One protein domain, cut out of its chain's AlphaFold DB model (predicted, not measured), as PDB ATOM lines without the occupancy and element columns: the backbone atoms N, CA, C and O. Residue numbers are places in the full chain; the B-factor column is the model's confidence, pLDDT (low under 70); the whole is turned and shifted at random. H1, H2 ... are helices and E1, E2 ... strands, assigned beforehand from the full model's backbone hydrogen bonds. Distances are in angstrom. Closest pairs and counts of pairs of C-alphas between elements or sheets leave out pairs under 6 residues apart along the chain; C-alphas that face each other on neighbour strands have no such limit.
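AT A GLANCE: This is residues 252 to 258, 266 to 319, 389 to 417 and 467 to 581 of the 596 residues of an uncharacterized protein of Gluconobacter oxydans (strain 621H) (UniProt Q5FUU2). A strongly twisted sheet of five strands has H5 and H6 over one face and the long helix H8 slantwise over the other, three layers with helices on both faces. H1 packs on H8 with H8's residues 548 to 559 and H2 packs on it with residues 558 to 566, while H9 lies farther out, apart from H8. The printed part has 205 residues, with nine named helices and five named strands in the order H1 H2 H3 H4 E1 E2 E3 H5 E4 H6 E5 H7 H8 H9. The sheet, E3 E2 E1 E4 E5, is antiparallel and the class is mixed; the whole is compact, with a radius of gyration of the C-alphas of 16.5 A and spans of 44 by 43 by 29 A.

HOW THE PARTS SIT: The edge strands are E3, residues 475 to 478, and E5, residues 522 to 528; E2, residues 407 to 415, E1, residues 391 to 398, and E4, residues 503 to 510, are inner. Within hydrogen-bond range are N 477 and O 413 of E3 and E2, 2.9 A, N 396 and O 410 of the hairpin E1 and E2, 2.8 A, N 395 and O 506 of E1 and E4, 2.8 A, and N 507 and O 526 of E4 and E5, 2.9 A. H5, residues 485 to 496, runs across the strands, at 69 degrees to E1 on the local plane, with a height over the sheet of 9.3 A. On the same face H6, residues 513 to 518, touches H5 about perpendicular at 73 degrees; the closest C-alphas, of Ala 486 and Arg 518, are 5.3 A apart. On the opposite face H8, residues 544 to 567, runs slantwise, at 44 degrees to E2 on the local plane. H8 is the hub: it touches H1, residues 266 to 278, H2, residues 284 to 288, closest at the C-alphas of Gly 562 and Ala 288, 4.1 A, and H7, residues 535 to 538, which is on the same face. H3, residues 302 to 306, only grazes the sheet; H4, residues 311 to 314, touches H5; H9, residues 575 to 581, is apart from H8. Every O i to N i+4 pair is within range in H1, H3, H5, H6, H8 and H9; H2 has 0 of 1, but 2 of 2 O i to N i+3 pairs, and H4 and H7 are too short.

IN THESE COORDINATES: H8 is 34.7 A long, E2 24.0 A, E1 22.2 A. C-alpha 266 opens H1 at (-42.593, -15.020, 23.450), and C-alpha 581 ends H9 at (-30.750, -19.613, 40.003).

THE WHOLE: The gaps between C-alphas across the cuts are 14.9 A from 258 to 266, 14.5 A from 319 to 389 and 11.1 A from 417 to 467. The link H2 to H3 is long, 13 residues. No printed residue is under 70 in pLDDT.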
ATOM      1  N   PRO A 252     -36.745   8.258  15.826       84.19
ATOM      2  CA  PRO A 252     -35.780   8.289  16.931       84.19
ATOM      3  C   PRO A 252     -35.767   7.018  17.801       84.19
ATOM      4  O   PRO A 252     -34.820   6.822  18.571       84.19
ATOM      5  N   LEU A 253     -36.793   6.165  17.702       83.75
ATOM      6  CA  LEU A 253     -36.910   4.884  18.408       83.75
ATOM      7  C   LEU A 253     -36.970   3.713  17.420       83.75
ATOM      8  O   LEU A 253     -37.552   3.844  16.341       83.75
ATOM      9  N   SER A 254     -36.461   2.539  17.812       83.06
ATOM     10  CA  SER A 254     -36.791   1.307  17.077       83.06
ATOM     11  C   SER A 254     -38.251   0.907  17.334       83.06
ATOM     12  O   SER A 254     -38.815   1.181  18.397       83.06
ATOM     13  N   LEU A 255     -38.889   0.244  16.360       86.06
ATOM     14  CA  LEU A 255     -40.324  -0.090  16.398       86.06
ATOM     15  C   LEU A 255     -40.748  -0.828  17.683       86.06
ATOM     16  O   LEU A 255     -41.883  -0.673  18.134       86.06
ATOM     17  N   PHE A 256     -39.848  -1.643  18.236       88.50
ATOM     18  CA  PHE A 256     -40.096  -2.563  19.347       88.50
ATOM     19  C   PHE A 256     -39.293  -2.239  20.620       88.50
ATOM     20  O   PHE A 256     -39.397  -2.990  21.588       88.50
ATOM     21  N   GLU A 257     -38.554  -1.118  20.665       85.62
ATOM     22  CA  GLU A 257     -37.606  -0.776  21.747       85.62
ATOM     23  C   GLU A 257     -38.215  -0.832  23.158       85.62
ATOM     24  O   GLU A 257     -37.579  -1.283  24.109       85.62
ATOM     25  N   PHE A 258     -39.474  -0.404  23.276       85.81
ATOM     26  CA  PHE A 258     -40.227  -0.355  24.533       85.81
ATOM     27  C   PHE A 258     -41.492  -1.224  24.504       85.81
ATOM     28  O   PHE A 258     -42.435  -0.988  25.262       85.81
ATOM     29  N   THR A 266     -41.773 -13.799  23.648       95.75
ATOM     30  CA  THR A 266     -42.593 -15.020  23.450       95.75
ATOM     31  C   THR A 266     -42.070 -15.913  22.312       95.75
ATOM     32  O   THR A 266     -41.834 -17.096  22.573       95.75
ATOM     33  N   PRO A 267     -41.797 -15.410  21.087       96.38
ATOM     34  CA  PRO A 267     -41.226 -16.235  20.017       96.38
ATOM     35  C   PRO A 267     -39.873 -16.857  20.393       96.38
ATOM     36  O   PRO A 267     -39.605 -18.012  20.065       96.38
ATOM     37  N   ILE A 268     -39.045 -16.120  21.140       95.69
ATOM     38  CA  ILE A 268     -37.734 -16.565  21.634       95.69
ATOM     39  C   ILE A 268     -37.882 -17.719  22.641       95.69
ATOM     40  O   ILE A 268     -37.187 -18.729  22.529       95.69
ATOM     41  N   VAL A 269     -38.825 -17.619  23.582       95.62
ATOM     42  CA  VAL A 269     -39.122 -18.686  24.553       95.62
ATOM     43  C   VAL A 269     -39.672 -19.935  23.857       95.62
ATOM     44  O   VAL A 269     -39.234 -21.043  24.167       95.62
ATOM     45  N   LEU A 270     -40.573 -19.782  22.881       97.06
ATOM     46  CA  LEU A 270     -41.090 -20.908  22.093       97.06
ATOM     47  C   LEU A 270     -39.975 -21.606  21.298       97.06
ATOM     48  O   LEU A 270     -39.889 -22.836  21.311       97.06
ATOM     49  N   TYR A 271     -39.073 -20.836  20.680       97.38
ATOM     50  CA  TYR A 271     -37.892 -21.370  19.999       97.38
ATOM     51  C   TYR A 271     -36.977 -22.154  20.954       97.38
ATOM     52  O   TYR A 271     -36.554 -23.267  20.634       97.38
ATOM     53  N   TRP A 272     -36.716 -21.619  22.151       96.19
ATOM     54  CA  TRP A 272     -35.922 -22.302  23.176       96.19
ATOM     55  C   TRP A 272     -36.565 -23.622  23.618       96.19
ATOM     56  O   TRP A 272     -35.869 -24.629  23.746       96.19
ATOM     57  N   ILE A 273     -37.888 -23.652  23.819       96.44
ATOM     58  CA  ILE A 273     -38.623 -24.876  24.175       96.44
ATOM     59  C   ILE A 273     -38.511 -25.913  23.048       96.44
ATOM     60  O   ILE A 273     -38.147 -27.059  23.315       96.44
ATOM     61  N   ALA A 274     -38.745 -25.518  21.792       98.06
ATOM     62  CA  ALA A 274     -38.626 -26.408  20.636       98.06
ATOM     63  C   ALA A 274     -37.206 -26.987  20.490       98.06
ATOM     64  O   ALA A 274     -37.030 -28.187  20.257       98.06
ATOM     65  N   MET A 275     -36.177 -26.164  20.700       97.69
ATOM     66  CA  MET A 275     -34.783 -26.609  20.706       97.69
ATOM     67  C   MET A 275     -34.478 -27.524  21.905       97.69
ATOM     68  O   MET A 275     -33.822 -28.551  21.737       97.69
ATOM     69  N   GLY A 276     -35.008 -27.235  23.094       96.69
ATOM     70  CA  GLY A 276     -34.878 -28.101  24.270       96.69
ATOM     71  C   GLY A 276     -35.505 -29.480  24.072       96.69
ATOM     72  O   GLY A 276     -34.895 -30.484  24.439       96.69
ATOM     73  N   ILE A 277     -36.666 -29.551  23.414       97.50
ATOM     74  CA  ILE A 277     -37.297 -30.811  22.995       97.50
ATOM     75  C   ILE A 277     -36.389 -31.547  21.998       97.50
ATOM     76  O   ILE A 277     -36.067 -32.717  22.214       97.50
ATOM     77  N   LYS A 278     -35.898 -30.857  20.957       97.88
ATOM     78  CA  LYS A 278     -35.001 -31.423  19.933       97.88
ATOM     79  C   LYS A 278     -33.724 -32.039  20.519       97.88
ATOM     80  O   LYS A 278     -33.328 -33.125  20.104       97.88
ATOM     81  N   TYR A 279     -33.085 -31.376  21.483       97.25
ATOM     82  CA  TYR A 279     -31.870 -31.872  22.152       97.25
ATOM     83  C   TYR A 279     -32.147 -32.758  23.381       97.25
ATOM     84  O   TYR A 279     -31.194 -33.215  24.030       97.25
ATOM     85  N   ARG A 280     -33.434 -33.011  23.674       96.81
ATOM     86  CA  ARG A 280     -33.962 -33.773  24.820       96.81
ATOM     87  C   ARG A 280     -33.474 -33.251  26.179       96.81
ATOM     88  O   ARG A 280     -33.310 -34.017  27.122       96.81
ATOM     89  N   ASP A 281     -33.205 -31.950  26.254       96.69
ATOM     90  CA  ASP A 281     -32.638 -31.257  27.410       96.69
ATOM     91  C   ASP A 281     -32.877 -29.742  27.280       96.69
ATOM     92  O   ASP A 281     -32.231 -29.056  26.487       96.69
ATOM     93  N   LEU A 282     -33.801 -29.209  28.085       95.12
ATOM     94  CA  LEU A 282     -34.134 -27.775  28.145       95.12
ATOM     95  C   LEU A 282     -32.986 -26.896  28.683       95.12
ATOM     96  O   LEU A 282     -33.061 -25.672  28.583       95.12
ATOM     97  N   SER A 283     -31.948 -27.517  29.252       96.62
ATOM     98  CA  SER A 283     -30.773 -26.868  29.836       96.62
ATOM     99  C   SER A 283     -29.497 -27.037  29.010       96.62
ATOM    100  O   SER A 283     -28.431 -26.631  29.465       96.62
ATOM    101  N   ILE A 284     -29.564 -27.600  27.797       97.81
ATOM    102  CA  ILE A 284     -28.362 -27.916  27.005       97.81
ATOM    103  C   ILE A 284     -27.471 -26.705  26.713       97.81
ATOM    104  O   ILE A 284     -26.250 -26.809  26.790       97.81
ATOM    105  N   SER A 285     -28.069 -25.540  26.482       97.12
ATOM    106  CA  SER A 285     -27.365 -24.270  26.287       97.12
ATOM    107  C   SER A 285     -26.504 -23.852  27.484       97.12
ATOM    108  O   SER A 285     -25.501 -23.176  27.284       97.12
ATOM    109  N   THR A 286     -26.811 -24.292  28.711       97.50
ATOM    110  CA  THR A 286     -25.982 -24.001  29.901       97.50
ATOM    111  C   THR A 286     -24.586 -24.628  29.817       97.50
ATOM    112  O   THR A 286     -23.634 -24.077  30.359       97.50
ATOM    113  N   ALA A 287     -24.424 -25.725  29.065       98.00
ATOM    114  CA  ALA A 287     -23.117 -26.322  28.791       98.00
ATOM    115  C   ALA A 287     -22.307 -25.554  27.724       98.00
ATOM    116  O   ALA A 287     -21.201 -25.977  27.388       98.00
ATOM    117  N   ALA A 288     -22.817 -24.440  27.179       98.06
ATOM    118  CA  ALA A 288     -22.046 -23.608  26.259       98.06
ATOM    119  C   ALA A 288     -20.820 -22.993  26.951       98.06
ATOM    120  O   ALA A 288     -19.736 -23.072  26.392       98.06
ATOM    121  N   ASN A 289     -20.961 -22.489  28.184       98.31
ATOM    122  CA  ASN A 289     -19.848 -22.017  29.022       98.31
ATOM    123  C   ASN A 289     -19.801 -22.841  30.326       98.31
ATOM    124  O   ASN A 289     -20.253 -22.368  31.370       98.31
ATOM    125  N   PRO A 290     -19.315 -24.092  30.304       96.81
ATOM    126  CA  PRO A 290     -19.613 -25.083  31.342       96.81
ATOM    127  C   PRO A 290     -18.965 -24.816  32.715       96.81
ATOM    128  O   PRO A 290     -19.242 -25.548  33.665       96.81
ATOM    129  N   ARG A 291     -18.124 -23.780  32.842       96.38
ATOM    130  CA  ARG A 291     -17.556 -23.305  34.119       96.38
ATOM    131  C   ARG A 291     -18.331 -22.163  34.777       96.38
ATOM    132  O   ARG A 291     -18.075 -21.866  35.938       96.38
ATOM    133  N   ILE A 292     -19.258 -21.524  34.064       96.75
ATOM    134  CA  ILE A 292     -20.076 -20.423  34.592       96.75
ATOM    135  C   ILE A 292     -21.371 -21.005  35.177       96.75
ATOM    136  O   ILE A 292     -21.951 -21.926  34.597       96.75
ATOM    137  N   GLU A 293     -21.865 -20.469  36.301       95.06
ATOM    138  CA  GLU A 293     -23.170 -20.863  36.857       95.06
ATOM    139  C   GLU A 293     -24.268 -20.701  35.786       95.06
ATOM    140  O   GLU A 293     -24.420 -19.641  35.184       95.06
ATOM    141  N   THR A 294     -24.993 -21.785  35.487       95.81
ATOM    142  CA  THR A 294     -25.955 -21.902  34.366       95.81
ATOM    143  C   THR A 294     -25.423 -21.542  32.965       95.81
ATOM    144  O   THR A 294     -26.202 -21.256  32.057       95.81
ATOM    145  N   GLY A 295     -24.106 -21.554  32.747       96.31
ATOM    146  CA  GLY A 295     -23.485 -21.035  31.522       96.31
ATOM    147  C   GLY A 295     -23.539 -19.506  31.401       96.31
ATOM    148  O   GLY A 295     -23.257 -18.958  30.332       96.31
ATOM    149  N   GLY A 296     -23.925 -18.816  32.479       95.75
ATOM    150  CA  GLY A 296     -24.246 -17.392  32.510       95.75
ATOM    151  C   GLY A 296     -25.600 -17.078  31.881       95.75
ATOM    152  O   GLY A 296     -25.708 -16.093  31.159       95.75
ATOM    153  N   LEU A 297     -26.592 -17.960  32.056       95.31
ATOM    154  CA  LEU A 297     -27.985 -17.729  31.655       95.31
ATOM    155  C   LEU A 297     -28.783 -16.997  32.743       95.31
ATOM    156  O   LEU A 297     -29.648 -16.180  32.431       95.31
ATOM    157  N   CYS A 298     -28.534 -17.340  34.006       92.88
ATOM    158  CA  CYS A 298     -29.108 -16.689  35.175       92.88
ATOM    159  C   CYS A 298     -28.340 -17.022  36.467       92.88
ATOM    160  O   CYS A 298     -27.877 -18.145  36.680       92.88
ATOM    161  N   GLY A 299     -28.316 -16.061  37.390       90.62
ATOM    162  CA  GLY A 299     -27.732 -16.200  38.726       90.62
ATOM    163  C   GLY A 299     -26.206 -16.144  38.792       90.62
ATOM    164  O   GLY A 299     -25.673 -16.298  39.889       90.62
ATOM    165  N   GLU A 300     -25.524 -15.905  37.672       93.31
ATOM    166  CA  GLU A 300     -24.070 -15.835  37.592       93.31
ATOM    167  C   GLU A 300     -23.462 -14.681  38.404       93.31
ATOM    168  O   GLU A 300     -24.007 -13.578  38.495       93.31
ATOM    169  N   SER A 301     -22.305 -14.973  38.995       95.94
ATOM    170  CA  SER A 301     -21.426 -14.024  39.677       95.94
ATOM    171  C   SER A 301     -20.503 -13.358  38.652       95.94
ATOM    172  O   SER A 301     -19.862 -14.050  37.858       95.94
ATOM    173  N   LYS A 302     -20.414 -12.022  38.668       96.06
ATOM    174  CA  LYS A 302     -19.501 -11.267  37.793       96.06
ATOM    175  C   LYS A 302     -18.052 -11.539  38.162       96.06
ATOM    176  O   LYS A 302     -17.244 -11.827  37.283       96.06
ATOM    177  N   SER A 303     -17.738 -11.477  39.454       97.31
ATOM    178  CA  SER A 303     -16.399 -11.760  39.970       97.31
ATOM    179  C   SER A 303     -15.955 -13.176  39.605       97.31
ATOM    180  O   SER A 303     -14.886 -13.324  39.033       97.31
ATOM    181  N   SER A 304     -16.818 -14.190  39.734       97.00
ATOM    182  CA  SER A 304     -16.498 -15.564  39.321       97.00
ATOM    183  C   SER A 304     -16.149 -15.724  37.835       97.00
ATOM    184  O   SER A 304     -15.457 -16.683  37.499       97.00
ATOM    185  N   ILE A 305     -16.634 -14.859  36.935       97.44
ATOM    186  CA  ILE A 305     -16.258 -14.894  35.509       97.44
ATOM    187  C   ILE A 305     -14.945 -14.138  35.292       97.44
ATOM    188  O   ILE A 305     -14.064 -14.622  34.582       97.44
ATOM    189  N   LEU A 306     -14.799 -12.968  35.915       97.81
ATOM    190  CA  LEU A 306     -13.617 -12.117  35.781       97.81
ATOM    191  C   LEU A 306     -12.371 -12.742  36.446       97.81
ATOM    192  O   LEU A 306     -11.288 -12.688  35.867       97.81
ATOM    193  N   ASP A 307     -12.522 -13.416  37.591       97.69
ATOM    194  CA  ASP A 307     -11.454 -14.124  38.319       97.69
ATOM    195  C   ASP A 307     -10.927 -15.356  37.553       97.69
ATOM    196  O   ASP A 307      -9.806 -15.801  37.795       97.69
ATOM    197  N   MET A 308     -11.705 -15.911  36.612       97.69
ATOM    198  CA  MET A 308     -11.255 -17.011  35.744       97.69
ATOM    199  C   MET A 308     -10.291 -16.562  34.637       97.69
ATOM    200  O   MET A 308      -9.672 -17.417  34.004       97.69
ATOM    201  N   GLY A 309     -10.170 -15.258  34.377       97.44
ATOM    202  CA  GLY A 309      -9.249 -14.738  33.374       97.44
ATOM    203  C   GLY A 309      -7.785 -14.933  33.772       97.44
ATOM    204  O   GLY A 309      -7.383 -14.539  34.868       97.44
ATOM    205  N   GLY A 310      -6.985 -15.495  32.865       98.12
ATOM    206  CA  GLY A 310      -5.527 -15.545  32.969       98.12
ATOM    207  C   GLY A 310      -4.852 -14.178  32.781       98.12
ATOM    208  O   GLY A 310      -5.490 -13.124  32.762       98.12
ATOM    209  N   SER A 311      -3.523 -14.170  32.640       97.75
ATOM    210  CA  SER A 311      -2.737 -12.927  32.565       97.75
ATOM    211  C   SER A 311      -3.078 -12.039  31.362       97.75
ATOM    212  O   SER A 311      -2.954 -10.817  31.460       97.75
ATOM    213  N   THR A 312      -3.540 -12.617  30.252       98.00
ATOM    214  CA  THR A 312      -3.992 -11.862  29.077       98.00
ATOM    215  C   THR A 312      -5.315 -11.178  29.390       98.00
ATOM    216  O   THR A 312      -5.428  -9.969  29.200       98.00
ATOM    217  N   ALA A 313      -6.294 -11.903  29.934       98.31
ATOM    218  CA  ALA A 313      -7.599 -11.351  30.277       98.31
ATOM    219  C   ALA A 313      -7.511 -10.300  31.398       98.31
ATOM    220  O   ALA A 313      -8.040  -9.198  31.239       98.31
ATOM    221  N   GLN A 314      -6.766 -10.574  32.477       97.81
ATOM    222  CA  GLN A 314      -6.555  -9.617  33.576       97.81
ATOM    223  C   GLN A 314      -5.880  -8.318  33.112       97.81
ATOM    224  O   GLN A 314      -6.111  -7.271  33.706       97.81
ATOM    225  N   SER A 315      -5.085  -8.347  32.033       97.75
ATOM    226  CA  SER A 315      -4.483  -7.124  31.481       97.75
ATOM    227  C   SER A 315      -5.496  -6.179  30.812       97.75
ATOM    228  O   SER A 315      -5.188  -5.001  30.643       97.75
ATOM    229  N   TYR A 316      -6.702  -6.661  30.479       98.50
ATOM    230  CA  TYR A 316      -7.800  -5.875  29.898       98.50
ATOM    231  C   TYR A 316      -8.956  -5.628  30.873       98.50
ATOM    232  O   TYR A 316      -9.653  -4.626  30.726       98.50
ATOM    233  N   ILE A 317      -9.182  -6.499  31.858       98.56
ATOM    234  CA  ILE A 317     -10.254  -6.335  32.851       98.56
ATOM    235  C   ILE A 317     -10.010  -5.084  33.711       98.56
ATOM    236  O   ILE A 317      -8.917  -4.868  34.231       98.56
ATOM    237  N   ALA A 318     -11.042  -4.250  33.860       98.00
ATOM    238  CA  ALA A 318     -11.015  -3.079  34.729       98.00
ATOM    239  C   ALA A 318     -10.849  -3.518  36.201       98.00
ATOM    240  O   ALA A 318     -11.672  -4.317  36.670       98.00
ATOM    241  N   PRO A 319      -9.825  -3.030  36.934       97.88
ATOM    242  CA  PRO A 319      -9.519  -3.479  38.291       97.88
ATOM    243  C   PRO A 319     -10.716  -3.399  39.245       97.88
ATOM    244  O   PRO A 319     -11.423  -2.397  39.288       97.88
ATOM    245  N   TYR A 389     -12.925   6.278  29.660       96.38
ATOM    246  CA  TYR A 389     -12.917   6.295  28.199       96.38
ATOM    247  C   TYR A 389     -14.330   6.537  27.622       96.38
ATOM    248  O   TYR A 389     -15.299   5.973  28.139       96.38
ATOM    249  N   PRO A 390     -14.464   7.340  26.546       93.69
ATOM    250  CA  PRO A 390     -15.759   7.847  26.093       93.69
ATOM    251  C   PRO A 390     -16.620   6.797  25.379       93.69
ATOM    252  O   PRO A 390     -17.841   6.825  25.513       93.69
ATOM    253  N   VAL A 391     -16.019   5.859  24.640       96.25
ATOM    254  CA  VAL A 391     -16.774   4.858  23.872       96.25
ATOM    255  C   VAL A 391     -17.141   3.688  24.779       96.25
ATOM    256  O   VAL A 391     -16.254   3.007  25.289       96.25
ATOM    257  N   GLU A 392     -18.432   3.396  24.944       97.06
ATOM    258  CA  GLU A 392     -18.894   2.116  25.494       97.06
ATOM    259  C   GLU A 392     -19.391   1.203  24.374       97.06
ATOM    260  O   GLU A 392     -20.222   1.610  23.562       97.06
ATOM    261  N   ALA A 393     -18.912  -0.042  24.348       97.75
ATOM    262  CA  ALA A 393     -19.300  -1.031  23.351       97.75
ATOM    263  C   ALA A 393     -19.613  -2.399  23.976       97.75
ATOM    264  O   ALA A 393     -18.895  -2.877  24.849       97.75
ATOM    265  N   GLY A 394     -20.667  -3.059  23.496       98.06
ATOM    266  CA  GLY A 394     -20.942  -4.472  23.752       98.06
ATOM    267  C   GLY A 394     -20.471  -5.330  22.579       98.06
ATOM    268  O   GLY A 394     -21.053  -5.259  21.499       98.06
ATOM    269  N   LEU A 395     -19.440  -6.149  22.787       98.56
ATOM    270  CA  LEU A 395     -18.862  -7.053  21.790       98.56
ATOM    271  C   LEU A 395     -19.394  -8.473  22.008       98.56
ATOM    272  O   LEU A 395     -19.114  -9.086  23.038       98.56
ATOM    273  N   PHE A 396     -20.149  -9.022  21.062       98.56
ATOM    274  CA  PHE A 396     -20.680 -10.381  21.185       98.56
ATOM    275  C   PHE A 396     -19.747 -11.395  20.527       98.56
ATOM    276  O   PHE A 396     -19.522 -11.338  19.319       98.56
ATOM    277  N   TYR A 397     -19.217 -12.321  21.323       98.62
ATOM    278  CA  TYR A 397     -18.224 -13.313  20.925       98.62
ATOM    279  C   TYR A 397     -18.824 -14.718  20.867       98.62
ATOM    280  O   TYR A 397     -19.548 -15.141  21.774       98.62
ATOM    281  N   ILE A 398     -18.480 -15.463  19.812       98.56
ATOM    282  CA  ILE A 398     -18.845 -16.874  19.649       98.56
ATOM    283  C   ILE A 398     -17.637 -17.678  19.154       98.56
ATOM    284  O   ILE A 398     -17.025 -17.323  18.147       98.56
ATOM    285  N   ARG A 399     -17.342 -18.799  19.820       98.44
ATOM    286  CA  ARG A 399     -16.363 -19.817  19.409       98.44
ATOM    287  C   ARG A 399     -16.868 -21.210  19.769       98.44
ATOM    288  O   ARG A 399     -16.973 -21.543  20.949       98.44
ATOM    289  N   HIS A 400     -17.130 -22.054  18.778       98.19
ATOM    290  CA  HIS A 400     -17.470 -23.457  19.031       98.19
ATOM    291  C   HIS A 400     -16.294 -24.216  19.651       98.19
ATOM    292  O   HIS A 400     -15.141 -23.827  19.468       98.19
ATOM    293  N   PRO A 401     -16.543 -25.318  20.375       96.19
ATOM    294  CA  PRO A 401     -15.479 -26.024  21.082       96.19
ATOM    295  C   PRO A 401     -14.405 -26.617  20.153       96.19
ATOM    296  O   PRO A 401     -13.262 -26.805  20.578       96.19
ATOM    297  N   ASP A 402     -14.765 -26.900  18.899       94.12
ATOM    298  CA  ASP A 402     -13.893 -27.394  17.826       94.12
ATOM    299  C   ASP A 402     -13.296 -26.270  16.949       94.12
ATOM    300  O   ASP A 402     -12.427 -26.532  16.119       94.12
ATOM    301  N   GLU A 403     -13.729 -25.014  17.119       96.62
ATOM    302  CA  GLU A 403     -13.224 -23.881  16.334       96.62
ATOM    303  C   GLU A 403     -11.892 -23.353  16.920       96.62
ATOM    304  O   GLU A 403     -11.824 -22.983  18.100       96.62
ATOM    305  N   PRO A 404     -10.819 -23.240  16.108       96.06
ATOM    306  CA  PRO A 404      -9.516 -22.763  16.573       96.06
ATOM    307  C   PRO A 404      -9.483 -21.251  16.828       96.06
ATOM    308  O   PRO A 404      -8.509 -20.758  17.396       96.06
ATOM    309  N   ARG A 405     -10.506 -20.500  16.400       96.94
ATOM    310  CA  ARG A 405     -10.694 -19.056  16.608       96.94
ATOM    311  C   ARG A 405     -12.184 -18.757  16.723       96.94
ATOM    312  O   ARG A 405     -12.976 -19.349  15.997       96.94
ATOM    313  N   GLY A 406     -12.546 -17.848  17.617       97.62
ATOM    314  CA  GLY A 406     -13.877 -17.260  17.667       97.62
ATOM    315  C   GLY A 406     -14.068 -16.127  16.666       97.62
ATOM    316  O   GLY A 406     -13.166 -15.767  15.909       97.62
ATOM    317  N   ARG A 407     -15.271 -15.561  16.692       98.12
ATOM    318  CA  ARG A 407     -15.724 -14.447  15.854       98.12
ATOM    319  C   ARG A 407     -16.546 -13.466  16.680       98.12
ATOM    320  O   ARG A 407     -17.219 -13.874  17.628       98.12
ATOM    321  N   ILE A 408     -16.534 -12.202  16.272       98.56
ATOM    322  CA  ILE A 408     -17.480 -11.198  16.757       98.56
ATOM    323  C   ILE A 408     -18.726 -11.252  15.865       98.56
ATOM    324  O   ILE A 408     -18.613 -11.213  14.642       98.56
ATOM    325  N   THR A 409     -19.909 -11.400  16.462       97.81
ATOM    326  CA  THR A 409     -21.198 -11.490  15.741       97.81
ATOM    327  C   THR A 409     -22.092 -10.266  15.925       97.81
ATOM    328  O   THR A 409     -23.118 -10.143  15.256       97.81
ATOM    329  N   SER A 410     -21.720  -9.366  16.833       98.06
ATOM    330  CA  SER A 410     -22.415  -8.115  17.128       98.06
ATOM    331  C   SER A 410     -21.440  -7.150  17.787       98.06
ATOM    332  O   SER A 410     -20.702  -7.547  18.688       98.06
ATOM    333  N   ILE A 411     -21.498  -5.885  17.386       98.44
ATOM    334  CA  ILE A 411     -20.918  -4.756  18.111       98.44
ATOM    335  C   ILE A 411     -22.074  -3.793  18.358       98.44
ATOM    336  O   ILE A 411     -22.832  -3.504  17.435       98.44
ATOM    337  N   THR A 412     -22.218  -3.329  19.593       97.81
ATOM    338  CA  THR A 412     -23.255  -2.366  19.972       97.81
ATOM    339  C   THR A 412     -22.604  -1.183  20.664       97.81
ATOM    340  O   THR A 412     -22.113  -1.371  21.776       97.81
ATOM    341  N   TYR A 413     -22.614   0.013  20.079       97.19
ATOM    342  CA  TYR A 413     -22.217   1.210  20.830       97.19
ATOM    343  C   TYR A 413     -23.357   1.645  21.747       97.19
ATOM    344  O   TYR A 413     -24.529   1.506  21.391       97.19
ATOM    345  N   LYS A 414     -23.019   2.125  22.946       95.00
ATOM    346  CA  LYS A 414     -23.993   2.574  23.943       95.00
ATOM    347  C   LYS A 414     -23.749   4.040  24.267       95.00
ATOM    348  O   LYS A 414     -22.779   4.385  24.935       95.00
ATOM    349  N   GLU A 415     -24.651   4.883  23.799       91.75
ATOM    350  CA  GLU A 415     -24.600   6.329  23.966       91.75
ATOM    351  C   GLU A 415     -25.505   6.719  25.143       91.75
ATOM    352  O   GLU A 415     -26.661   6.290  25.232       91.75
ATOM    353  N   ALA A 416     -24.996   7.530  26.070       88.56
ATOM    354  CA  ALA A 416     -25.852   8.215  27.033       88.56
ATOM    355  C   ALA A 416     -26.514   9.407  26.318       88.56
ATOM    356  O   ALA A 416     -25.791  10.179  25.689       88.56
ATOM    357  N   PRO A 417     -27.845   9.601  26.391       88.44
ATOM    358  CA  PRO A 417     -28.464  10.816  25.879       88.44
ATOM    359  C   PRO A 417     -27.955  12.013  26.682       88.44
ATOM    360  O   PRO A 417     -27.983  11.992  27.918       88.44
ATOM    361  N   ALA A 467     -25.746   4.212  33.451       75.44
ATOM    362  CA  ALA A 467     -25.726   2.809  33.037       75.44
ATOM    363  C   ALA A 467     -26.138   2.592  31.563       75.44
ATOM    364  O   ALA A 467     -27.282   2.857  31.192       75.44
ATOM    365  N   GLY A 468     -25.248   1.993  30.758       78.19
ATOM    366  CA  GLY A 468     -25.468   1.632  29.348       78.19
ATOM    367  C   GLY A 468     -26.540   0.553  29.113       78.19
ATOM    368  O   GLY A 468     -26.218  -0.624  28.918       78.19
ATOM    369  N   ASN A 469     -27.822   0.935  29.109       81.44
ATOM    370  CA  ASN A 469     -28.977   0.050  28.923       81.44
ATOM    371  C   ASN A 469     -30.153   0.750  28.197       81.44
ATOM    372  O   ASN A 469     -30.728   1.699  28.729       81.44
ATOM    373  N   HIS A 470     -30.565   0.226  27.032       78.44
ATOM    374  CA  HIS A 470     -31.677   0.748  26.216       78.44
ATOM    375  C   HIS A 470     -33.002   0.886  26.987       78.44
ATOM    376  O   HIS A 470     -33.574   1.972  27.044       78.44
ATOM    377  N   CYS A 471     -33.428  -0.155  27.718       77.12
ATOM    378  CA  CYS A 471     -34.622  -0.133  28.577       77.12
ATOM    379  C   CYS A 471     -34.569   0.948  29.675       77.12
ATOM    380  O   CYS A 471     -35.572   1.209  30.338       77.12
ATOM    381  N   LYS A 472     -33.392   1.532  29.926       78.88
ATOM    382  CA  LYS A 472     -33.167   2.583  30.918       78.88
ATOM    383  C   LYS A 472     -32.853   3.942  30.292       78.88
ATOM    384  O   LYS A 472     -32.730   4.885  31.063       78.88
ATOM    385  N   GLY A 473     -32.806   4.070  28.965       81.31
ATOM    386  CA  GLY A 473     -32.679   5.344  28.249       81.31
ATOM    387  C   GLY A 473     -31.437   5.477  27.366       81.31
ATOM    388  O   GLY A 473     -31.414   6.356  26.513       81.31
ATOM    389  N   SER A 474     -30.421   4.617  27.503       86.94
ATOM    390  CA  SER A 474     -29.258   4.670  26.601       86.94
ATOM    391  C   SER A 474     -29.672   4.443  25.147       86.94
ATOM    392  O   SER A 474     -30.547   3.625  24.875       86.94
ATOM    393  N   VAL A 475     -29.030   5.122  24.203       90.44
ATOM    394  CA  VAL A 475     -29.209   4.834  22.777       90.44
ATOM    395  C   VAL A 475     -28.238   3.724  22.399       90.44
ATOM    396  O   VAL A 475     -27.050   3.801  22.707       90.44
ATOM    397  N   PHE A 476     -28.740   2.656  21.784       94.19
ATOM    398  CA  PHE A 476     -27.903   1.575  21.267       94.19
ATOM    399  C   PHE A 476     -27.735   1.751  19.758       94.19
ATOM    400  O   PHE A 476     -28.715   2.017  19.067       94.19
ATOM    401  N   ARG A 477     -26.501   1.605  19.266       94.94
ATOM    402  CA  ARG A 477     -26.156   1.677  17.838       94.94
ATOM    403  C   ARG A 477     -25.612   0.364  17.329       94.94
ATOM    404  O   ARG A 477     -24.810  -0.271  18.014       94.94
ATOM    405  N   ASP A 478     -25.979  -0.001  16.108       96.56
ATOM    406  CA  ASP A 478     -25.367  -1.131  15.421       96.56
ATOM    407  C   ASP A 478     -23.964  -0.763  14.915       96.56
ATOM    408  O   ASP A 478     -23.800  -0.064  13.919       96.56
ATOM    409  N   GLY A 479     -22.943  -1.258  15.613       97.25
ATOM    410  CA  GLY A 479     -21.536  -1.075  15.262       97.25
ATOM    411  C   GLY A 479     -20.947  -2.225  14.445       97.25
ATOM    412  O   GLY A 479     -19.728  -2.307  14.321       97.25
ATOM    413  N   ARG A 480     -21.748  -3.176  13.928       97.00
ATOM    414  CA  ARG A 480     -21.220  -4.389  13.259       97.00
ATOM    415  C   ARG A 480     -20.247  -4.087  12.114       97.00
ATOM    416  O   ARG A 480     -19.332  -4.884  11.896       97.00
ATOM    417  N   ALA A 481     -20.408  -2.953  11.431       96.56
ATOM    418  CA  ALA A 481     -19.515  -2.486  10.366       96.56
ATOM    419  C   ALA A 481     -18.061  -2.242  10.827       96.56
ATOM    420  O   ALA A 481     -17.142  -2.367  10.021       96.56
ATOM    421  N   ASP A 482     -17.837  -1.972  12.117       97.69
ATOM    422  CA  ASP A 482     -16.510  -1.765  12.711       97.69
ATOM    423  C   ASP A 482     -15.830  -3.075  13.157       97.69
ATOM    424  O   ASP A 482     -14.765  -3.064  13.778       97.69
ATOM    425  N   THR A 483     -16.404  -4.236  12.823       98.19
ATOM    426  CA  THR A 483     -15.760  -5.531  13.084       98.19
ATOM    427  C   THR A 483     -14.525  -5.696  12.196       98.19
ATOM    428  O   THR A 483     -14.630  -5.757  10.974       98.19
ATOM    429  N   THR A 484     -13.346  -5.826  12.809       98.56
ATOM    430  CA  THR A 484     -12.076  -6.065  12.105       98.56
ATOM    431  C   THR A 484     -11.437  -7.392  12.518       98.56
ATOM    432  O   THR A 484     -11.720  -7.936  13.591       98.56
ATOM    433  N   ASP A 485     -10.500  -7.881  11.704       98.44
ATOM    434  CA  ASP A 485      -9.650  -9.024  12.060       98.44
ATOM    435  C   ASP A 485      -8.782  -8.739  13.296       98.44
ATOM    436  O   ASP A 485      -8.567  -9.634  14.110       98.44
ATOM    437  N   ALA A 486      -8.312  -7.497  13.473       98.62
ATOM    438  CA  ALA A 486      -7.466  -7.101  14.600       98.62
ATOM    439  C   ALA A 486      -8.237  -7.133  15.932       98.62
ATOM    440  O   ALA A 486      -7.799  -7.779  16.888       98.62
ATOM    441  N   LEU A 487      -9.428  -6.525  15.969       98.75
ATOM    442  CA  LEU A 487     -10.334  -6.580  17.117       98.75
ATOM    443  C   LEU A 487     -10.788  -8.021  17.395       98.75
ATOM    444  O   LEU A 487     -10.754  -8.467  18.543       98.75
ATOM    445  N   THR A 488     -11.144  -8.781  16.355       98.75
ATOM    446  CA  THR A 488     -11.562 -10.185  16.504       98.75
ATOM    447  C   THR A 488     -10.435 -11.053  17.064       98.75
ATOM    448  O   THR A 488     -10.666 -11.812  18.003       98.75
ATOM    449  N   ALA A 489      -9.206 -10.920  16.554       98.69
ATOM    450  CA  ALA A 489      -8.045 -11.657  17.049       98.69
ATOM    451  C   ALA A 489      -7.675 -11.266  18.487       98.69
ATOM    452  O   ALA A 489      -7.342 -12.140  19.291       98.69
ATOM    453  N   ARG A 490      -7.775  -9.975  18.839       98.75
ATOM    454  CA  ARG A 490      -7.564  -9.508  20.212       98.75
ATOM    455  C   ARG A 490      -8.593 -10.107  21.166       98.75
ATOM    456  O   ARG A 490      -8.208 -10.653  22.197       98.75
ATOM    457  N   LEU A 491      -9.880 -10.018  20.830       98.62
ATOM    458  CA  LEU A 491     -10.948 -10.528  21.685       98.62
ATOM    459  C   LEU A 491     -10.879 -12.055  21.809       98.62
ATOM    460  O   LEU A 491     -11.023 -12.578  22.906       98.62
ATOM    461  N   ASP A 492     -10.577 -12.770  20.723       98.69
ATOM    462  CA  ASP A 492     -10.358 -14.219  20.732       98.69
ATOM    463  C   ASP A 492      -9.202 -14.635  21.654       98.69
ATOM    464  O   ASP A 492      -9.342 -15.601  22.404       98.69
ATOM    465  N   ALA A 493      -8.089 -13.894  21.662       98.62
ATOM    466  CA  ALA A 493      -6.979 -14.144  22.580       98.62
ATOM    467  C   ALA A 493      -7.382 -13.952  24.055       98.62
ATOM    468  O   ALA A 493      -7.058 -14.796  24.886       98.62
ATOM    469  N   ILE A 494      -8.130 -12.890  24.372       98.62
ATOM    470  CA  ILE A 494      -8.625 -12.613  25.733       98.62
ATOM    471  C   ILE A 494      -9.655 -13.672  26.165       98.62
ATOM    472  O   ILE A 494      -9.569 -14.202  27.267       98.62
ATOM    473  N   MET A 495     -10.617 -14.019  25.306       98.44
ATOM    474  CA  MET A 495     -11.685 -14.973  25.634       98.44
ATOM    475  C   MET A 495     -11.188 -16.416  25.764       98.44
ATOM    476  O   MET A 495     -11.757 -17.184  26.530       98.44
ATOM    477  N   LYS A 496     -10.114 -16.800  25.062       98.06
ATOM    478  CA  LYS A 496      -9.449 -18.103  25.255       98.06
ATOM    479  C   LYS A 496      -8.682 -18.213  26.569       98.06
ATOM    480  O   LYS A 496      -8.474 -19.325  27.047       98.06
ATOM    481  N   ASP A 497      -8.265 -17.082  27.124       98.31
ATOM    482  CA  ASP A 497      -7.585 -16.991  28.417       98.31
ATOM    483  C   ASP A 497      -8.572 -17.086  29.601       98.31
ATOM    484  O   ASP A 497      -8.161 -17.105  30.758       98.31
ATOM    485  N   ILE A 498      -9.878 -17.192  29.312       98.25
ATOM    486  CA  ILE A 498     -10.931 -17.611  30.244       98.25
ATOM    487  C   ILE A 498     -11.272 -19.082  29.924       98.25
ATOM    488  O   ILE A 498     -11.807 -19.369  28.846       98.25
ATOM    489  N   PRO A 499     -10.973 -20.044  30.820       97.38
ATOM    490  CA  PRO A 499     -11.151 -21.466  30.539       97.38
ATOM    491  C   PRO A 499     -12.584 -21.838  30.133       97.38
ATOM    492  O   PRO A 499     -13.545 -21.543  30.839       97.38
ATOM    493  N   ASP A 500     -12.709 -22.540  29.004       96.94
ATOM    494  CA  ASP A 500     -13.981 -23.032  28.451       96.94
ATOM    495  C   ASP A 500     -15.056 -21.932  28.249       96.94
ATOM    496  O   ASP A 500     -16.256 -22.187  28.369       96.94
ATOM    497  N   PHE A 501     -14.641 -20.702  27.908       98.19
ATOM    498  CA  PHE A 501     -15.543 -19.657  27.412       98.19
ATOM    499  C   PHE A 501     -15.762 -19.776  25.893       98.19
ATOM    500  O   PHE A 501     -14.810 -19.887  25.106       98.19
ATOM    501  N   HIS A 502     -17.031 -19.739  25.476       98.56
ATOM    502  CA  HIS A 502     -17.457 -20.007  24.098       98.56
ATOM    503  C   HIS A 502     -18.525 -19.052  23.557       98.56
ATOM    504  O   HIS A 502     -18.616 -18.888  22.341       98.56
ATOM    505  N   PHE A 503     -19.364 -18.465  24.410       98.56
ATOM    506  CA  PHE A 503     -20.502 -17.660  23.970       98.56
ATOM    507  C   PHE A 503     -20.833 -16.564  24.980       98.56
ATOM    508  O   PHE A 503     -21.132 -16.868  26.136       98.56
ATOM    509  N   GLY A 504     -20.877 -15.309  24.541       98.00
ATOM    510  CA  GLY A 504     -21.371 -14.229  25.388       98.00
ATOM    511  C   GLY A 504     -20.999 -12.828  24.922       98.00
ATOM    512  O   GLY A 504     -20.285 -12.654  23.933       98.00
ATOM    513  N   ARG A 505     -21.473 -11.825  25.662       98.19
ATOM    514  CA  ARG A 505     -21.183 -10.407  25.423       98.19
ATOM    515  C   ARG A 505     -20.123  -9.893  26.392       98.19
ATOM    516  O   ARG A 505     -20.278 -10.005  27.606       98.19
ATOM    517  N   VAL A 506     -19.085  -9.281  25.839       98.38
ATOM    518  CA  VAL A 506     -18.039  -8.553  26.559       98.38
ATOM    519  C   VAL A 506     -18.352  -7.068  26.442       98.38
ATOM    520  O   VAL A 506     -18.312  -6.512  25.346       98.38
ATOM    521  N   ASP A 507     -18.699  -6.430  27.551       97.88
ATOM    522  CA  ASP A 507     -18.945  -4.993  27.594       97.88
ATOM    523  C   ASP A 507     -17.634  -4.268  27.944       97.88
ATOM    524  O   ASP A 507     -16.963  -4.595  28.931       97.88
ATOM    525  N   VAL A 508     -17.249  -3.305  27.103       98.31
ATOM    526  CA  VAL A 508     -15.961  -2.602  27.151       98.31
ATOM    527  C   VAL A 508     -16.127  -1.084  27.132       98.31
ATOM    528  O   VAL A 508     -17.072  -0.556  26.550       98.31
ATOM    529  N   LYS A 509     -15.152  -0.386  27.717       98.25
ATOM    530  CA  LYS A 509     -14.901   1.048  27.517       98.25
ATOM    531  C   LYS A 509     -13.634   1.209  26.669       98.25
ATOM    532  O   LYS A 509     -12.640   0.556  26.982       98.25
ATOM    533  N   ALA A 510     -13.638   2.042  25.628       98.31
ATOM    534  CA  ALA A 510     -12.532   2.214  24.677       98.31
ATOM    535  C   ALA A 510     -12.224   3.694  24.398       98.31
ATOM    536  O   ALA A 510     -13.136   4.522  24.346       98.31
ATOM    537  N   ALA A 511     -10.941   4.031  24.243       97.94
ATOM    538  CA  ALA A 511     -10.492   5.418  24.096       97.94
ATOM    539  C   ALA A 511     -11.025   6.092  22.814       97.94
ATOM    540  O   ALA A 511     -11.413   7.258  22.860       97.94
ATOM    541  N   SER A 512     -11.125   5.347  21.708       98.25
ATOM    542  CA  SER A 512     -11.867   5.734  20.500       98.25
ATOM    543  C   SER A 512     -12.417   4.504  19.759       98.25
ATOM    544  O   SER A 512     -12.108   3.358  20.110       98.25
ATOM    545  N   ILE A 513     -13.230   4.727  18.720       98.06
ATOM    546  CA  ILE A 513     -13.710   3.659  17.827       98.06
ATOM    547  C   ILE A 513     -12.540   3.051  17.038       98.06
ATOM    548  O   ILE A 513     -12.468   1.837  16.876       98.06
ATOM    549  N   GLU A 514     -11.577   3.860  16.603       98.44
ATOM    550  CA  GLU A 514     -10.389   3.430  15.857       98.44
ATOM    551  C   GLU A 514      -9.460   2.564  16.716       98.44
ATOM    552  O   GLU A 514      -8.933   1.565  16.227       98.44
ATOM    553  N   ASP A 515      -9.284   2.916  17.993       98.44
ATOM    554  CA  ASP A 515      -8.569   2.088  18.972       98.44
ATOM    555  C   ASP A 515      -9.266   0.735  19.164       98.44
ATOM    556  O   ASP A 515      -8.634  -0.322  19.058       98.44
ATOM    557  N   LEU A 516     -10.594   0.744  19.333       98.31
ATOM    558  CA  LEU A 516     -11.380  -0.484  19.416       98.31
ATOM    559  C   LEU A 516     -11.217  -1.331  18.141       98.31
ATOM    560  O   LEU A 516     -10.941  -2.524  18.233       98.31
ATOM    561  N   ARG A 517     -11.277  -0.723  16.952       98.50
ATOM    562  CA  ARG A 517     -11.053  -1.386  15.652       98.50
ATOM    563  C   ARG A 517      -9.643  -1.953  15.483       98.50
ATOM    564  O   ARG A 517      -9.478  -2.893  14.706       98.50
ATOM    565  N   ARG A 518      -8.633  -1.436  16.187       98.62
ATOM    566  CA  ARG A 518      -7.286  -2.038  16.254       98.62
ATOM    567  C   ARG A 518      -7.163  -3.136  17.315       98.62
ATOM    568  O   ARG A 518      -6.204  -3.904  17.285       98.62
ATOM    569  N   GLY A 519      -8.128  -3.261  18.225       98.06
ATOM    570  CA  GLY A 519      -8.014  -4.131  19.396       98.06
ATOM    571  C   GLY A 519      -7.046  -3.560  20.441       98.06
ATOM    572  O   GLY A 519      -6.275  -4.307  21.052       98.06
ATOM    573  N   GLU A 520      -7.064  -2.238  20.611       98.00
ATOM    574  CA  GLU A 520      -6.158  -1.441  21.443       98.00
ATOM    575  C   GLU A 520      -6.951  -0.523  22.391       98.00
ATOM    576  O   GLU A 520      -8.148  -0.316  22.209       98.00
ATOM    577  N   ASN A 521      -6.293  -0.013  23.439       97.81
ATOM    578  CA  ASN A 521      -6.800   1.021  24.361       97.81
ATOM    579  C   ASN A 521      -8.268   0.860  24.814       97.81
ATOM    580  O   ASN A 521      -9.033   1.826  24.877       97.81
ATOM    581  N   PHE A 522      -8.658  -0.366  25.175       98.50
ATOM    582  CA  PHE A 522      -9.950  -0.659  25.792       98.50
ATOM    583  C   PHE A 522      -9.797  -1.441  27.097       98.50
ATOM    584  O   PHE A 522      -8.788  -2.110  27.338       98.50
ATOM    585  N   ARG A 523     -10.825  -1.365  27.941       98.62
ATOM    586  CA  ARG A 523     -10.953  -2.098  29.204       98.62
ATOM    587  C   ARG A 523     -12.276  -2.842  29.252       98.62
ATOM    588  O   ARG A 523     -13.301  -2.303  28.846       98.62
ATOM    589  N   ILE A 524     -12.260  -4.060  29.778       98.62
ATOM    590  CA  ILE A 524     -13.449  -4.893  29.972       98.62
ATOM    591  C   ILE A 524     -14.083  -4.538  31.315       98.62
ATOM    592  O   ILE A 524     -13.442  -4.673  32.357       98.62
ATOM    593  N   ILE A 525     -15.343  -4.103  31.291       97.31
ATOM    594  CA  ILE A 525     -16.116  -3.742  32.490       97.31
ATOM    595  C   ILE A 525     -17.085  -4.856  32.918       97.31
ATOM    596  O   ILE A 525     -17.402  -4.981  34.105       97.31
ATOM    597  N   GLU A 526     -17.525  -5.704  31.983       96.88
ATOM    598  CA  GLU A 526     -18.380  -6.862  32.257       96.88
ATOM    599  C   GLU A 526     -18.188  -7.964  31.201       96.88
ATOM    600  O   GLU A 526     -17.933  -7.685  30.029       96.88
ATOM    601  N   ILE A 527     -18.329  -9.224  31.616       97.69
ATOM    602  CA  ILE A 527     -18.397 -10.391  30.729       97.69
ATOM    603  C   ILE A 527     -19.667 -11.152  31.097       97.69
ATOM    604  O   ILE A 527     -19.819 -11.597  32.232       97.69
ATOM    605  N   ASN A 528     -20.572 -11.290  30.135       97.31
ATOM    606  CA  ASN A 528     -21.870 -11.932  30.295       97.31
ATOM    607  C   ASN A 528     -21.918 -13.241  29.491       97.31
ATOM    608  O   ASN A 528     -21.343 -13.313  28.407       97.31
ATOM    609  N   GLY A 529     -22.616 -14.267  29.989       97.00
ATOM    610  CA  GLY A 529     -22.696 -15.587  29.344       97.00
ATOM    611  C   GLY A 529     -23.916 -15.785  28.434       97.00
ATOM    612  O   GLY A 529     -24.342 -14.881  27.716       97.00
ATOM    613  N   VAL A 530     -24.492 -16.990  28.466       96.56
ATOM    614  CA  VAL A 530     -25.611 -17.462  27.617       96.56
ATOM    615  C   VAL A 530     -26.877 -16.591  27.673       96.56
ATOM    616  O   VAL A 530     -27.639 -16.569  26.709       96.56
ATOM    617  N   GLY A 531     -27.111 -15.882  28.776       93.31
ATOM    618  CA  GLY A 531     -28.242 -14.974  28.976       93.31
ATOM    619  C   GLY A 531     -28.046 -13.593  28.350       93.31
ATOM    620  O   GLY A 531     -28.978 -12.790  28.358       93.31
ATOM    621  N   SER A 532     -26.862 -13.302  27.802       93.00
ATOM    622  CA  SER A 532     -26.622 -12.059  27.075       93.00
ATOM    623  C   SER A 532     -27.244 -12.071  25.681       93.00
ATOM    624  O   SER A 532     -27.249 -13.074  24.968       93.00
ATOM    625  N   GLU A 533     -27.748 -10.907  25.289       90.75
ATOM    626  CA  GLU A 533     -28.333 -10.632  23.983       90.75
ATOM    627  C   GLU A 533     -27.351  -9.862  23.092       90.75
ATOM    628  O   GLU A 533     -26.545  -9.055  23.577       90.75
ATOM    629  N   ALA A 534     -27.447 -10.096  21.782       92.25
ATOM    630  CA  ALA A 534     -26.748  -9.335  20.756       92.25
ATOM    631  C   ALA A 534     -27.429  -7.967  20.581       92.25
ATOM    632  O   ALA A 534     -28.301  -7.789  19.739       92.25
ATOM    633  N   THR A 535     -27.052  -7.007  21.422       92.94
ATOM    634  CA  THR A 535     -27.809  -5.767  21.655       92.94
ATOM    635  C   THR A 535     -27.878  -4.777  20.485       92.94
ATOM    636  O   THR A 535     -28.603  -3.792  20.605       92.94
ATOM    637  N   HIS A 536     -27.205  -5.030  19.356       94.25
ATOM    638  CA  HIS A 536     -27.329  -4.212  18.141       94.25
ATOM    639  C   HIS A 536     -28.770  -4.170  17.623       94.25
ATOM    640  O   HIS A 536     -29.163  -3.197  16.992       94.25
ATOM    641  N   ILE A 537     -29.574  -5.194  17.944       94.44
ATOM    642  CA  ILE A 537     -30.972  -5.288  17.517       94.44
ATOM    643  C   ILE A 537     -31.870  -4.156  18.035       94.44
ATOM    644  O   ILE A 537     -32.986  -4.012  17.553       94.44
ATOM    645  N   TRP A 538     -31.415  -3.397  19.036       93.75
ATOM    646  CA  TRP A 538     -32.157  -2.273  19.611       93.75
ATOM    647  C   TRP A 538     -31.899  -0.945  18.888       93.75
ATOM    648  O   TRP A 538     -32.556   0.043  19.215       93.75
ATOM    649  N   ASP A 539     -30.983  -0.909  17.912       93.69
ATOM    650  CA  ASP A 539     -30.770   0.272  17.071       93.69
ATOM    651  C   ASP A 539     -32.039   0.643  16.284       93.69
ATOM    652  O   ASP A 539     -32.759  -0.229  15.788       93.69
ATOM    653  N   ARG A 540     -32.297   1.954  16.145       90.25
ATOM    654  CA  ARG A 540     -33.481   2.514  15.462       90.25
ATOM    655  C   ARG A 540     -33.688   1.999  14.032       90.25
ATOM    656  O   ARG A 540     -34.832   1.909  13.597       90.25
ATOM    657  N   GLY A 541     -32.615   1.645  13.323       91.12
ATOM    658  CA  GLY A 541     -32.652   1.100  11.969       91.12
ATOM    659  C   GLY A 541     -32.940  -0.403  11.888       91.12
ATOM    660  O   GLY A 541     -33.207  -0.897  10.795       91.12
ATOM    661  N   THR A 542     -32.916  -1.145  13.004       92.62
ATOM    662  CA  THR A 542     -33.157  -2.597  12.984       92.62
ATOM    663  C   THR A 542     -34.642  -2.918  12.806       92.62
ATOM    664  O   THR A 542     -35.494  -2.506  13.595       92.62
ATOM    665  N   THR A 543     -34.967  -3.750  11.814       94.00
ATOM    666  CA  THR A 543     -36.328  -4.272  11.635       94.00
ATOM    667  C   THR A 543     -36.637  -5.434  12.586       94.00
ATOM    668  O   THR A 543     -35.765  -6.203  12.994       94.00
ATOM    669  N   LEU A 544     -37.923  -5.647  12.893       94.44
ATOM    670  CA  LEU A 544     -38.364  -6.745  13.766       94.44
ATOM    671  C   LEU A 544     -37.938  -8.136  13.246       94.44
ATOM    672  O   LEU A 544     -37.641  -9.036  14.033       94.44
ATOM    673  N   TRP A 545     -37.878  -8.318  11.921       95.50
ATOM    674  CA  TRP A 545     -37.405  -9.563  11.310       95.50
ATOM    675  C   TRP A 545     -35.903  -9.774  11.529       95.50
ATOM    676  O   TRP A 545     -35.489 -10.883  11.869       95.50
ATOM    677  N   GLU A 546     -35.088  -8.725  11.390       95.38
ATOM    678  CA  GLU A 546     -33.648  -8.787  11.660       95.38
ATOM    679  C   GLU A 546     -33.366  -9.072  13.134       95.38
ATOM    680  O   GLU A 546     -32.542  -9.939  13.428       95.38
ATOM    681  N   ALA A 547     -34.103  -8.431  14.046       95.81
ATOM    682  CA  ALA A 547     -34.005  -8.669  15.482       95.81
ATOM    683  C   ALA A 547     -34.276 -10.142  15.840       95.81
ATOM    684  O   ALA A 547     -33.442 -10.797  16.474       95.81
ATOM    685  N   TYR A 548     -35.389 -10.715  15.363       97.00
ATOM    686  CA  TYR A 548     -35.688 -12.133  15.590       97.00
ATOM    687  C   TYR A 548     -34.702 -13.072  14.891       97.00
ATOM    688  O   TYR A 548     -34.276 -14.061  15.487       97.00
ATOM    689  N   ARG A 549     -34.281 -12.772  13.654       96.69
ATOM    690  CA  ARG A 549     -33.261 -13.553  12.936       96.69
ATOM    691  C   ARG A 549     -31.940 -13.578  13.704       96.69
ATOM    692  O   ARG A 549     -31.336 -14.645  13.836       96.69
ATOM    693  N   ALA A 550     -31.496 -12.431  14.217       95.94
ATOM    694  CA  ALA A 550     -30.300 -12.326  15.040       95.94
ATOM    695  C   ALA A 550     -30.456 -13.150  16.324       95.94
ATOM    696  O   ALA A 550     -29.584 -13.971  16.615       95.94
ATOM    697  N   GLN A 551     -31.574 -13.013  17.042       95.88
ATOM    698  CA  GLN A 551     -31.804 -13.728  18.297       95.88
ATOM    699  C   GLN A 551     -31.913 -15.246  18.114       95.88
ATOM    700  O   GLN A 551     -31.188 -15.995  18.772       95.88
ATOM    701  N   PHE A 552     -32.720 -15.735  17.168       97.38
ATOM    702  CA  PHE A 552     -32.787 -17.170  16.869       97.38
ATOM    703  C   PHE A 552     -31.430 -17.729  16.422       97.38
ATOM    704  O   PHE A 552     -31.074 -18.840  16.811       97.38
ATOM    705  N   SER A 553     -30.635 -16.964  15.661       96.81
ATOM    706  CA  SER A 553     -29.277 -17.370  15.279       96.81
ATOM    707  C   SER A 553     -28.353 -17.512  16.493       96.81
ATOM    708  O   SER A 553     -27.698 -18.548  16.626       96.81
ATOM    709  N   HIS A 554     -28.335 -16.526  17.399       97.00
ATOM    710  CA  HIS A 554     -27.518 -16.551  18.617       97.00
ATOM    711  C   HIS A 554     -27.926 -17.699  19.546       97.00
ATOM    712  O   HIS A 554     -27.081 -18.526  19.892       97.00
ATOM    713  N   TYR A 555     -29.218 -17.847  19.859       95.88
ATOM    714  CA  TYR A 555     -29.693 -18.976  20.662       95.88
ATOM    715  C   TYR A 555     -29.413 -20.325  19.987       95.88
ATOM    716  O   TYR A 555     -29.002 -21.267  20.657       95.88
ATOM    717  N   ARG A 556     -29.499 -20.440  18.654       97.75
ATOM    718  CA  ARG A 556     -29.075 -21.666  17.954       97.75
ATOM    719  C   ARG A 556     -27.608 -22.020  18.221       97.75
ATOM    720  O   ARG A 556     -27.302 -23.208  18.330       97.75
ATOM    721  N   GLN A 557     -26.712 -21.033  18.341       98.12
ATOM    722  CA  GLN A 557     -25.310 -21.296  18.689       98.12
ATOM    723  C   GLN A 557     -25.183 -21.864  20.108       98.12
ATOM    724  O   GLN A 557     -24.473 -22.849  20.274       98.12
ATOM    725  N   THR A 558     -25.897 -21.331  21.108       97.69
ATOM    726  CA  THR A 558     -25.797 -21.835  22.498       97.69
ATOM    727  C   THR A 558     -26.175 -23.312  22.598       97.69
ATOM    728  O   THR A 558     -25.478 -24.085  23.250       97.69
ATOM    729  N   PHE A 559     -27.219 -23.735  21.882       98.31
ATOM    730  CA  PHE A 559     -27.633 -25.137  21.811       98.31
ATOM    731  C   PHE A 559     -26.607 -26.032  21.098       98.31
ATOM    732  O   PHE A 559     -26.373 -27.152  21.546       98.31
ATOM    733  N   LEU A 560     -25.981 -25.557  20.016       98.50
ATOM    734  CA  LEU A 560     -24.939 -26.306  19.298       98.50
ATOM    735  C   LEU A 560     -23.658 -26.460  20.131       98.50
ATOM    736  O   LEU A 560     -23.161 -27.573  20.281       98.50
ATOM    737  N   ILE A 561     -23.165 -25.362  20.710       98.69
ATOM    738  CA  ILE A 561     -21.971 -25.338  21.568       98.69
ATOM    739  C   ILE A 561     -22.215 -26.205  22.806       98.69
ATOM    740  O   ILE A 561     -21.390 -27.051  23.138       98.69
ATOM    741  N   GLY A 562     -23.381 -26.064  23.445       98.38
ATOM    742  CA  GLY A 562     -23.784 -26.888  24.581       98.38
ATOM    743  C   GLY A 562     -23.881 -28.378  24.245       98.38
ATOM    744  O   GLY A 562     -23.433 -29.214  25.025       98.38
ATOM    745  N   ALA A 563     -24.388 -28.735  23.060       98.44
ATOM    746  CA  ALA A 563     -24.415 -30.119  22.589       98.44
ATOM    747  C   ALA A 563     -23.009 -30.682  22.316       98.44
ATOM    748  O   ALA A 563     -22.728 -31.811  22.721       98.44
ATOM    749  N   ALA A 564     -22.121 -29.900  21.695       98.38
ATOM    750  CA  ALA A 564     -20.726 -30.275  21.468       98.38
ATOM    751  C   ALA A 564     -19.961 -30.452  22.793       98.38
ATOM    752  O   ALA A 564     -19.294 -31.466  23.000       98.38
ATOM    753  N   ASN A 565     -20.130 -29.533  23.746       98.44
ATOM    754  CA  ASN A 565     -19.544 -29.652  25.080       98.44
ATOM    755  C   ASN A 565     -20.124 -30.838  25.868       98.44
ATOM    756  O   ASN A 565     -19.361 -31.563  26.507       98.44
ATOM    757  N   ARG A 566     -21.429 -31.122  25.761       97.81
ATOM    758  CA  ARG A 566     -22.030 -32.333  26.349       97.81
ATOM    759  C   ARG A 566     -21.445 -33.616  25.751       97.81
ATOM    760  O   ARG A 566     -21.161 -34.549  26.494       97.81
ATOM    761  N   ALA A 567     -21.202 -33.656  24.438       97.44
ATOM    762  CA  ALA A 567     -20.524 -34.781  23.786       97.44
ATOM    763  C   ALA A 567     -19.059 -34.948  24.248       97.44
ATOM    764  O   ALA A 567     -18.557 -36.066  24.300       97.44
ATOM    765  N   ARG A 568     -18.404 -33.854  24.659       96.75
ATOM    766  CA  ARG A 568     -17.073 -33.838  25.297       96.75
ATOM    767  C   ARG A 568     -17.088 -34.181  26.798       96.75
ATOM    768  O   ARG A 568     -16.040 -34.150  27.435       96.75
ATOM    769  N   GLY A 569     -18.249 -34.514  27.368       97.38
ATOM    770  CA  GLY A 569     -18.401 -34.935  28.767       97.38
ATOM    771  C   GLY A 569     -18.795 -33.830  29.753       97.38
ATOM    772  O   GLY A 569     -18.949 -34.115  30.944       97.38
ATOM    773  N   TRP A 570     -19.006 -32.590  29.298       97.75
ATOM    774  CA  TRP A 570     -19.535 -31.531  30.159       97.75
ATOM    775  C   TRP A 570     -20.995 -31.791  30.546       97.75
ATOM    776  O   TRP A 570     -21.789 -32.337  29.776       97.75
ATOM    777  N   LYS A 571     -21.363 -31.379  31.760       96.12
ATOM    778  CA  LYS A 571     -22.730 -31.502  32.272       96.12
ATOM    779  C   LYS A 571     -23.517 -30.222  32.021       96.12
ATOM    780  O   LYS A 571     -22.975 -29.123  32.081       96.12
ATOM    781  N   THR A 572     -24.810 -30.385  31.791       96.44
ATOM    782  CA  THR A 572     -25.779 -29.290  31.767       96.44
ATOM    783  C   THR A 572     -26.264 -29.025  33.191       96.44
ATOM    784  O   THR A 572     -26.194 -29.902  34.055       96.44
ATOM    785  N   SER A 573     -26.727 -27.809  33.482       94.50
ATOM    786  CA  SER A 573     -27.144 -27.451  34.846       94.50
ATOM    787  C   SER A 573     -28.423 -28.162  35.299       94.50
ATOM    788  O   SER A 573     -28.657 -28.284  36.500       94.50
ATOM    789  N   GLY A 574     -29.254 -28.628  34.363       94.44
ATOM    790  CA  GLY A 574     -30.585 -29.156  34.640       94.44
ATOM    791  C   GLY A 574     -31.625 -28.051  34.852       94.44
ATOM    792  O   GLY A 574     -31.354 -26.996  35.433       94.44
ATOM    793  N   ALA A 575     -32.858 -28.306  34.405       91.00
ATOM    794  CA  ALA A 575     -33.946 -27.324  34.440       91.00
ATOM    795  C   ALA A 575     -34.300 -26.838  35.863       91.00
ATOM    796  O   ALA A 575     -34.648 -25.673  36.048       91.00
ATOM    797  N   PHE A 576     -34.173 -27.700  36.881       92.69
ATOM    798  CA  PHE A 576     -34.420 -27.321  38.278       92.69
ATOM    799  C   PHE A 576     -33.378 -26.334  38.816       92.69
ATOM    800  O   PHE A 576     -33.756 -25.363  39.472       92.69
ATOM    801  N   SER A 577     -32.095 -26.536  38.506       92.12
ATOM    802  CA  SER A 577     -31.013 -25.629  38.913       92.12
ATOM    803  C   SER A 577     -31.152 -24.274  38.222       92.12
ATOM    804  O   SER A 577     -31.095 -23.250  38.890       92.12
ATOM    805  N   MET A 578     -31.464 -24.258  36.918       93.12
ATOM    806  CA  MET A 578     -31.803 -23.023  36.196       93.12
ATOM    807  C   MET A 578     -32.968 -22.271  36.856       93.12
ATOM    808  O   MET A 578     -32.872 -21.076  37.122       93.12
ATOM    809  N   LEU A 579     -34.067 -22.967  37.171       92.88
ATOM    810  CA  LEU A 579     -35.223 -22.356  37.831       92.88
ATOM    811  C   LEU A 579     -34.877 -21.826  39.234       92.88
ATOM    812  O   LEU A 579     -35.417 -20.799  39.650       92.88
ATOM    813  N   HIS A 580     -33.990 -22.506  39.963       94.19
ATOM    814  CA  HIS A 580     -33.487 -22.049  41.255       94.19
ATOM    815  C   HIS A 580     -32.648 -20.770  41.111       94.19
ATOM    816  O   HIS A 580     -32.978 -19.769  41.751       94.19
ATOM    817  N   SER A 581     -31.632 -20.765  40.242       94.12
ATOM    818  CA  SER A 581     -30.750 -19.613  40.003       94.12
ATOM    819  C   SER A 581     -31.529 -18.398  39.480       94.12
ATOM    820  O   SER A 581     -31.363 -17.294  39.998       94.12
TER     821      SER A 581